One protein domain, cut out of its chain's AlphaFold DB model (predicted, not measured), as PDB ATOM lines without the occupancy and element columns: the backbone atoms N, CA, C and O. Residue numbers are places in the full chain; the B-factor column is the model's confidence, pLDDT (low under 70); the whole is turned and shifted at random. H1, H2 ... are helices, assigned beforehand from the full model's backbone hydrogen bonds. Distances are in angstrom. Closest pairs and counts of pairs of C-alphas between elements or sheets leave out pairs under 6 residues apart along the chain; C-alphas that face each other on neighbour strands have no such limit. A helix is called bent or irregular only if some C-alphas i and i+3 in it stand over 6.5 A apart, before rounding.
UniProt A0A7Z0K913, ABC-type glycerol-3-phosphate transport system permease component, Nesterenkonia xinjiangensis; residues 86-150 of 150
ATOM      1  N   PHE A  86     -32.725 -52.737  85.777       87.00
ATOM      2  CA  PHE A  86     -33.182 -53.755  84.847       87.00
ATOM      3  C   PHE A  86     -32.348 -55.027  84.945       87.00
ATOM      4  O   PHE A  86     -32.902 -56.121  84.899       87.00
ATOM      5  N   TYR A  87     -31.041 -54.897  85.177       88.12
ATOM      6  CA  TYR A  87     -30.159 -56.041  85.392       88.12
ATOM      7  C   TYR A  87     -30.622 -56.939  86.552       88.12
ATOM      8  O   TYR A  87     -30.615 -58.162  86.424       88.12
ATOM      9  N   GLN A  88     -31.083 -56.352  87.662       89.38
ATOM     10  CA  GLN A  88     -31.583 -57.126  88.801       89.38
ATOM     11  C   GLN A  88     -32.884 -57.849  88.451       89.38
ATOM     12  O   GLN A  88     -33.030 -59.032  88.748       89.38
ATOM     13  N   TYR A  89     -33.813 -57.174  87.767       90.44
ATOM     14  CA  TYR A  89     -35.051 -57.805  87.302       90.44
ATOM     15  C   TYR A  89     -34.778 -58.954  86.327       90.44
ATOM     16  O   TYR A  89     -35.359 -60.031  86.468       90.44
ATOM     17  N   LEU A  90     -33.844 -58.758  85.394       92.69
ATOM     18  CA  LEU A  90     -33.425 -59.777  84.440       92.69
ATOM     19  C   LEU A  90     -32.864 -61.011  85.156       92.69
ATOM     20  O   LEU A  90     -33.298 -62.126  84.872       92.69
ATOM     21  N   LEU A  91     -31.944 -60.821  86.106       94.94
ATOM     22  CA  LEU A  91     -31.368 -61.925  86.875       94.94
ATOM     23  C   LEU A  91     -32.398 -62.636  87.752       94.94
ATOM     24  O   LEU A  91     -32.385 -63.864  87.821       94.94
ATOM     25  N   ASN A  92     -33.306 -61.895  88.386       95.00
ATOM     26  CA  ASN A  92     -34.349 -62.476  89.228       95.00
ATOM     27  C   ASN A  92     -35.281 -63.368  88.404       95.00
ATOM     28  O   ASN A  92     -35.497 -64.529  88.752       95.00
ATOM     29  N   THR A  93     -35.800 -62.872  87.279       95.69
ATOM     30  CA  THR A  93     -36.676 -63.669  86.412       95.69
ATOM     31  C   THR A  93     -35.929 -64.829  85.766       95.69
ATOM     32  O   THR A  93     -36.479 -65.926  85.688       95.69
ATOM     33  N   PHE A  94     -34.676 -64.633  85.351       96.94
ATOM     34  CA  PHE A  94     -33.849 -65.711  84.815       96.94
ATOM     35  C   PHE A  94     -33.622 -66.817  85.852       96.94
ATOM     36  O   PHE A  94     -33.853 -67.989  85.563       96.94
ATOM     37  N   GLY A  95     -33.253 -66.450  87.082       97.50
ATOM     38  CA  GLY A  95     -33.084 -67.388  88.188       97.50
ATOM     39  C   GLY A  95     -34.369 -68.158  88.486       97.50
ATOM     40  O   GLY A  95     -34.351 -69.387  88.538       97.50
ATOM     41  N   VAL A  96     -35.506 -67.463  88.590       97.50
ATOM     42  CA  VAL A  96     -36.820 -68.093  88.805       97.50
ATOM     43  C   VAL A  96     -37.182 -69.038  87.654       97.50
ATOM     44  O   VAL A  96     -37.648 -70.152  87.903       97.50
ATOM     45  N   ALA A  97     -36.943 -68.652  86.399       97.56
ATOM     46  CA  ALA A  97     -37.219 -69.490  85.233       97.56
ATOM     47  C   ALA A  97     -36.362 -70.768  85.224       97.56
ATOM     48  O   ALA A  97     -36.880 -71.861  84.989       97.56
ATOM     49  N   VAL A  98     -35.069 -70.658  85.531       98.19
ATOM     50  CA  VAL A  98     -34.152 -71.806  85.581       98.19
ATOM     51  C   VAL A  98     -34.518 -72.747  86.725       98.19
ATOM     52  O   VAL A  98     -34.683 -73.945  86.501       98.19
ATOM     53  N   ILE A  99     -34.701 -72.216  87.936       98.06
ATOM     54  CA  ILE A  99     -35.035 -73.021  89.116       98.06
ATOM     55  C   ILE A  99     -36.375 -73.731  88.906       98.06
ATOM     56  O   ILE A  99     -36.460 -74.942  89.110       98.06
ATOM     57  N   SER A 100     -37.404 -73.020  88.436       97.31
ATOM     58  CA  SER A 100     -38.718 -73.623  88.173       97.31
ATOM     59  C   SER A 100     -38.659 -74.706  87.095       97.31
ATOM     60  O   SER A 100     -39.287 -75.752  87.256       97.31
ATOM     61  N   THR A 101     -37.854 -74.519  86.045       97.69
ATOM     62  CA  THR A 101     -37.655 -75.535  85.001       97.69
ATOM     63  C   THR A 101     -36.958 -76.776  85.555       97.69
ATOM     64  O   THR A 101     -37.409 -77.889  85.302       97.69
ATOM     65  N   ILE A 102     -35.893 -76.611  86.347       98.31
ATOM     66  CA  ILE A 102     -35.172 -77.736  86.957       98.31
ATOM     67  C   ILE A 102     -36.095 -78.516  87.893       98.31
ATOM     68  O   ILE A 102     -36.191 -79.734  87.772       98.31
ATOM     69  N   VAL A 103     -36.816 -77.828  88.781       97.94
ATOM     70  CA  VAL A 103     -37.771 -78.465  89.700       97.94
ATOM     71  C   VAL A 103     -38.855 -79.217  88.920       97.94
ATOM     72  O   VAL A 103     -39.144 -80.375  89.227       97.94
ATOM     73  N   ALA A 104     -39.404 -78.606  87.865       96.88
ATOM     74  CA  ALA A 104     -40.398 -79.244  87.007       96.88
ATOM     75  C   ALA A 104     -39.850 -80.490  86.297       96.88
ATOM     76  O   ALA A 104     -40.569 -81.478  86.176       96.88
ATOM     77  N   LEU A 105     -38.588 -80.487  85.856       97.69
ATOM     78  CA  LEU A 105     -37.952 -81.649  85.232       97.69
ATOM     79  C   LEU A 105     -37.655 -82.758  86.242       97.69
ATOM     80  O   LEU A 105     -37.951 -83.917  85.964       97.69
ATOM     81  N   VAL A 106     -37.122 -82.420  87.417       98.06
ATOM     82  CA  VAL A 106     -36.786 -83.395  88.468       98.06
ATOM     83  C   VAL A 106     -38.016 -84.192  88.900       98.06
ATOM     84  O   VAL A 106     -37.916 -85.395  89.117       98.06
ATOM     85  N   ILE A 107     -39.181 -83.547  88.979       96.44
ATOM     86  CA  ILE A 107     -40.442 -84.202  89.354       96.44
ATOM     87  C   ILE A 107     -41.149 -84.792  88.123       96.44
ATOM     88  O   ILE A 107     -41.665 -85.910  88.157       96.44
ATOM     89  N   GLY A 108     -41.175 -84.049  87.018       95.00
ATOM     90  CA  GLY A 108     -41.929 -84.394  85.816       95.00
ATOM     91  C   GLY A 108     -41.332 -85.554  85.024       95.00
ATOM     92  O   GLY A 108     -42.087 -86.377  84.514       95.00
ATOM     93  N   LEU A 109     -40.003 -85.669  84.940       96.50
ATOM     94  CA  LEU A 109     -39.334 -86.761  84.224       96.50
ATOM     95  C   LEU A 109     -39.638 -88.148  84.816       96.50
ATOM     96  O   LEU A 109     -40.081 -89.009  84.050       96.50
ATOM     97  N   PRO A 110     -39.462 -88.409  86.130       94.69
ATOM     98  CA  PRO A 110     -39.792 -89.716  86.695       94.69
ATOM     99  C   PRO A 110     -41.294 -90.014  86.614       94.69
ATOM    100  O   PRO A 110     -41.670 -91.147  86.307       94.69
ATOM    101  N   ALA A 111     -42.156 -89.009  86.806       91.94
ATOM    102  CA  ALA A 111     -43.602 -89.170  86.664       91.94
ATOM    103  C   ALA A 111     -44.004 -89.542  85.223       91.94
ATOM    104  O   ALA A 111     -44.762 -90.490  85.011       91.94
ATOM    105  N   ALA A 112     -43.453 -88.846  84.225       92.75
ATOM    106  CA  ALA A 112     -43.691 -89.135  82.815       92.75
ATOM    107  C   ALA A 112     -43.168 -90.523  82.421       92.75
ATOM    108  O   ALA A 112     -43.850 -91.252  81.701       92.75
ATOM    109  N   TYR A 113     -41.994 -90.919  82.925       94.00
ATOM    110  CA  TYR A 113     -41.430 -92.246  82.675       94.00
ATOM    111  C   TYR A 113     -42.313 -93.365  83.244       94.00
ATOM    112  O   TYR A 113     -42.618 -94.328  82.537       94.00
ATOM    113  N   ALA A 114     -42.775 -93.223  84.491       91.81
ATOM    114  CA  ALA A 114     -43.668 -94.192  85.119       91.81
ATOM    115  C   ALA A 114     -44.978 -94.352  84.328       91.81
ATOM    116  O   ALA A 114     -45.395 -95.476  84.045       91.81
ATOM    117  N   LEU A 115     -45.584 -93.239  83.900       91.44
ATOM    118  CA  LEU A 115     -46.807 -93.239  83.089       91.44
ATOM    119  C   LEU A 115     -46.598 -93.855  81.699       91.44
ATOM    120  O   LEU A 115     -47.471 -94.570  81.213       91.44
ATOM    121  N   ALA A 116     -45.448 -93.609  81.066       91.12
ATOM    122  CA  ALA A 116     -45.126 -94.157  79.751       91.12
ATOM    123  C   ALA A 116     -44.848 -95.668  79.789       91.12
ATOM    124  O   ALA A 116     -45.148 -96.376  78.826       91.12
ATOM    125  N   ARG A 117     -44.260 -96.177  80.881       90.81
ATOM    126  CA  ARG A 117     -43.869 -97.590  80.993       90.81
ATOM    127  C   ARG A 117     -44.961 -98.489  81.578       90.81
ATOM    128  O   ARG A 117     -44.958 -99.676  81.262       90.81
ATOM    129  N   ALA A 118     -45.878 -97.951  82.382       86.12
ATOM    130  CA  ALA A 118     -46.981 -98.695  82.994       86.12
ATOM    131  C   ALA A 118     -48.345 -98.288  82.391       86.12
ATOM    132  O   ALA A 118     -49.079 -97.490  82.986       86.12
ATOM    133  N   PRO A 119     -48.719 -98.813  81.206       80.31
ATOM    134  CA  PRO A 119     -50.041 -98.572  80.640       80.31
ATOM    135  C   PRO A 119     -51.114 -99.282  81.479       80.31
ATOM    136  O   PRO A 119     -51.083-100.499  81.647       80.31
ATOM    137  N   GLY A 120     -52.070 -98.521  82.010       89.88
ATOM    138  CA  GLY A 120     -53.183 -99.037  82.803       89.88
ATOM    139  C   GLY A 120     -54.267 -97.982  83.026       89.88
ATOM    140  O   GLY A 120     -54.096 -96.810  82.695       89.88
ATOM    141  N   TYR A 121     -55.393 -98.375  83.622       89.25
ATOM    142  CA  TYR A 121     -56.502 -97.449  83.895       89.25
ATOM    143  C   TYR A 121     -56.085 -96.278  84.796       89.25
ATOM    144  O   TYR A 121     -56.502 -95.144  84.571       89.25
ATOM    145  N   VAL A 122     -55.200 -96.527  85.766       89.62
ATOM    146  CA  VAL A 122     -54.671 -95.487  86.659       89.62
ATOM    147  C   VAL A 122     -53.841 -94.458  85.888       89.62
ATOM    148  O   VAL A 122     -53.997 -93.264  86.128       89.62
ATOM    149  N   SER A 123     -53.007 -94.876  84.926       89.56
ATOM    150  CA  SER A 123     -52.208 -93.928  84.141       89.56
ATOM    151  C   SER A 123     -53.078 -93.071  83.220       89.56
ATOM    152  O   SER A 123     -52.848 -91.869  83.119       89.56
ATOM    153  N   ALA A 124     -54.142 -93.638  82.642       90.88
ATOM    154  CA  ALA A 124     -55.132 -92.874  81.882       90.88
ATOM    155  C   ALA A 124     -55.860 -91.829  82.749       90.88
ATOM    156  O   ALA A 124     -55.971 -90.672  82.349       90.88
ATOM    157  N   ILE A 125     -56.301 -92.206  83.955       94.06
ATOM    158  CA  ILE A 125     -56.958 -91.282  84.894       94.06
ATOM    159  C   ILE A 125     -56.006 -90.151  85.301       94.06
ATOM    160  O   ILE A 125     -56.394 -88.985  85.258       94.06
ATOM    161  N   LEU A 126     -54.752 -90.465  85.639       93.50
ATOM    162  CA  LEU A 126     -53.751 -89.462  86.011       93.50
ATOM    163  C   LEU A 126     -53.467 -88.472  84.872       93.50
ATOM    164  O   LEU A 126     -53.350 -87.273  85.123       93.50
ATOM    165  N   LEU A 127     -53.406 -88.941  83.623       92.88
ATOM    166  CA  LEU A 127     -53.241 -88.073  82.454       92.88
ATOM    167  C   LEU A 127     -54.456 -87.162  82.235       92.88
ATOM    168  O   LEU A 127     -54.279 -85.975  81.957       92.88
ATOM    169  N   ILE A 128     -55.676 -87.684  82.395       94.19
ATOM    170  CA  ILE A 128     -56.906 -86.882  82.303       94.19
ATOM    171  C   ILE A 128     -56.914 -85.806  83.393       94.19
ATOM    172  O   ILE A 128     -57.151 -84.638  83.096       94.19
ATOM    173  N   ILE A 129     -56.590 -86.168  84.636       94.06
ATOM    174  CA  ILE A 129     -56.502 -85.222  85.754       94.06
ATOM    175  C   ILE A 129     -55.453 -84.136  85.465       94.06
ATOM    176  O   ILE A 129     -55.741 -82.949  85.616       94.06
ATOM    177  N   ALA A 130     -54.263 -84.511  84.990       92.31
ATOM    178  CA  ALA A 130     -53.211 -83.557  84.635       92.31
ATOM    179  C   ALA A 130     -53.646 -82.584  83.521       92.31
ATOM    180  O   ALA A 130     -53.330 -81.393  83.580       92.31
ATOM    181  N   LEU A 131     -54.401 -83.064  82.528       93.38
ATOM    182  CA  LEU A 131     -54.979 -82.222  81.478       93.38
ATOM    183  C   LEU A 131     -56.013 -81.241  82.033       93.38
ATOM    184  O   LEU A 131     -55.970 -80.065  81.673       93.38
ATOM    185  N   VAL A 132     -56.895 -81.693  82.929       94.44
ATOM    186  CA  VAL A 132     -57.883 -80.825  83.586       94.44
ATOM    187  C   VAL A 132     -57.179 -79.710  84.359       94.44
ATOM    188  O   VAL A 132     -57.503 -78.544  84.150       94.44
ATOM    189  N   PHE A 133     -56.160 -80.031  85.164       90.94
ATOM    190  CA  PHE A 133     -55.380 -79.020  85.888       90.94
ATOM    191  C   PHE A 133     -54.683 -78.021  84.957       90.94
ATOM    192  O   PHE A 133     -54.667 -76.827  85.246       90.94
ATOM    193  N   ARG A 134     -54.144 -78.472  83.817       90.25
ATOM    194  CA  ARG A 134     -53.507 -77.589  82.824       90.25
ATOM    195  C   ARG A 134     -54.511 -76.685  82.101       90.25
ATOM    196  O   ARG A 134     -54.139 -75.594  81.675       90.25
ATOM    197  N   ALA A 135     -55.749 -77.143  81.937       92.75
ATOM    198  CA  ALA A 135     -56.822 -76.386  81.303       92.75
ATOM    199  C   ALA A 135     -57.476 -75.363  82.246       92.75
ATOM    200  O   ALA A 135     -58.212 -74.498  81.766       92.75
ATOM    201  N   LEU A 136     -57.216 -75.436  83.561       90.81
ATOM    202  CA  LEU A 136     -57.763 -74.473  84.510       90.81
ATOM    203  C   LEU A 136     -57.354 -73.043  84.119       90.81
ATOM    204  O   LEU A 136     -56.178 -72.772  83.845       90.81
ATOM    205  N   PRO A 137     -58.305 -72.096  84.102       88.44
ATOM    206  CA  PRO A 137     -57.997 -70.714  83.789       88.44
ATOM    207  C   PRO A 137     -57.103 -70.142  84.887       88.44
ATOM    208  O   PRO A 137     -57.440 -70.210  86.068       88.44
ATOM    209  N   ARG A 138     -55.982 -69.516  84.500       83.75
ATOM    210  CA  ARG A 138     -55.036 -68.897  85.451       83.75
ATOM    211  C   ARG A 138     -55.727 -67.959  86.449       83.75
ATOM    212  O   ARG A 138     -55.337 -67.912  87.609       83.75
ATOM    213  N   LEU A 139     -56.787 -67.274  86.017       82.88
ATOM    214  CA  LEU A 139     -57.579 -66.366  86.850       82.88
ATOM    215  C   LEU A 139     -58.244 -67.049  88.057       82.88
ATOM    216  O   LEU A 139     -58.347 -66.423  89.107       82.88
ATOM    217  N   ALA A 140     -58.636 -68.325  87.950       85.75
ATOM    218  CA  ALA A 140     -59.280 -69.048  89.051       85.75
ATOM    219  C   ALA A 140     -58.345 -69.267  90.253       85.75
ATOM    220  O   ALA A 140     -58.818 -69.435  91.372       85.75
ATOM    221  N   VAL A 141     -57.027 -69.239  90.034       83.69
ATOM    222  CA  VAL A 141     -56.013 -69.422  91.086       83.69
ATOM    223  C   VAL A 141     -55.558 -68.083  91.681       83.69
ATOM    224  O   VAL A 141     -55.164 -68.028  92.842       83.69
ATOM    225  N   VAL A 142     -55.640 -66.987  90.921       87.62
ATOM    226  CA  VAL A 142     -55.160 -65.666  91.370       87.62
ATOM    227  C   VAL A 142     -56.036 -65.078  92.481       87.62
ATOM    228  O   VAL A 142     -55.502 -64.547  93.450       87.62
ATOM    229  N   LEU A 143     -57.363 -65.202  92.378       86.50
ATOM    230  CA  LEU A 143     -58.303 -64.672  93.377       86.50
ATOM    231  C   LEU A 143     -58.057 -65.208  94.803       86.50
ATOM    232  O   LEU A 143     -57.877 -64.395  95.706       86.50
ATOM    233  N   PRO A 144     -57.985 -66.533  95.044       85.44
ATOM    234  CA  PRO A 144     -57.740 -67.045  96.393       85.44
ATOM    235  C   PRO A 144     -56.342 -66.700  96.925       85.44
ATOM    236  O   PRO A 144     -56.180 -66.514  98.128       85.44
ATOM    237  N   MET A 145     -55.332 -66.577  96.057       83.50
ATOM    238  CA  MET A 145     -53.999 -66.125  96.474       83.50
ATOM    239  C   MET A 145     -54.019 -64.680  96.979       83.50
ATOM    240  O   MET A 145     -53.300 -64.363  97.923       83.50
ATOM    241  N   TYR A 146     -54.854 -63.823  96.384       84.75
ATOM    242  CA  TYR A 146     -55.025 -62.445  96.838       84.75
ATOM    243  C   TYR A 146     -55.669 -62.389  98.230       84.75
ATOM    244  O   TYR A 146     -55.148 -61.707  99.109       84.75
ATOM    245  N   GLU A 147     -56.729 -63.169  98.460       83.38
ATOM    246  CA  GLU A 147     -57.400 -63.253  99.768       83.38
ATOM    247  C   GLU A 147     -56.484 -63.798 100.875       83.38
ATOM    248  O   GLU A 147     -56.559 -63.342 102.008       83.38
ATOM    249  N   LEU A 148     -55.578 -64.728 100.558       86.12
ATOM    250  CA  LEU A 148     -54.576 -65.231 101.508       86.12
ATOM    251  C   LEU A 148     -53.462 -64.221 101.832       86.12
ATOM    252  O   LEU A 148     -52.760 -64.394 102.824       86.12
ATOM    253  N   SER A 149     -53.249 -63.220 100.974       80.25
ATOM    254  CA  SER A 149     -52.178 -62.223 101.123       80.25
ATOM    255  C   SER A 149     -52.599 -60.950 101.865       80.25
ATOM    256  O   SER A 149     -51.743 -60.113 102.154       80.25
ATOM    257  N   ARG A 150     -53.898 -60.794 102.137       66.31
ATOM    258  CA  ARG A 150     -54.486 -59.665 102.861       66.31
ATOM    259  C   ARG A 150     -54.592 -59.961 104.354       66.31
ATOM    260  O   ARG A 150     -54.421 -58.995 105.127       66.31
TER     261      ARG A 150
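This is residues 86 to 150 of the 150 residues of the protein "ABC-type glycerol-3-phosphate transport system permease component" of Nesterenkonia xinjiangensis (UniProt A0A7Z0K913). Picture an open, lopsided U of helices: the long helix H1 makes one arm, the chain turns at residues 118 to 120, and the shorter H2 folds back the opposite way with a wide gap between the arms. At the far end of H2 the last helix, H3, turns off in another direction, away from H1. The printed part has 65 residues with three named helices, in the order H1, H2, H3, and no named strand; the class is all helix. The whole is extended, with a radius of gyration of the C-alphas of 16.7 A, and elongated, spanning 48 by 28 by 16 A.

Start with H1, residues 86 to 117, which has a kink of 30 degrees near residue 108. It is close to but not clearly touching H2, residues 121 to 135; look at their closest C-alphas, those of Leu 115 and Ser 123, 5.5 A apart. The two run opposite ways at a shallow tilt of 22 degrees, with centres 20.5 A apart. H3, residues 138 to 149, is apart from both H1 and H2. In H2 every O i to N i+4 pair is within hydrogen-bond range; in H1 27 of 28 are, and in H3 5 of 8.

Find C-alpha 86 at (-33.182, -53.755, 84.847); from there H1 runs 45.3 A to C-alpha 117. It is neither bent nor irregular, but only just: C-alphas 107 and 110 are 6.2 A apart. H2 begins at C-alpha 121, at (-56.502, -97.449, 83.895), and runs 21.2 A to C-alpha 135. H3 runs 17.3 A from C-alpha 138 to C-alpha 149, at (-52.178, -62.223, 101.123).

The two C-alphas farthest apart, those of Phe 86 and Gly 120, are 49.5 A from each other. Residues 86 to 111, 116 to 122 and 128 to 150 stand free. The printed part has no cut, and both links are tight. The mean pLDDT of the printed part is 91.2; look at Arg 150, the chain's last residue, for the one value under 70.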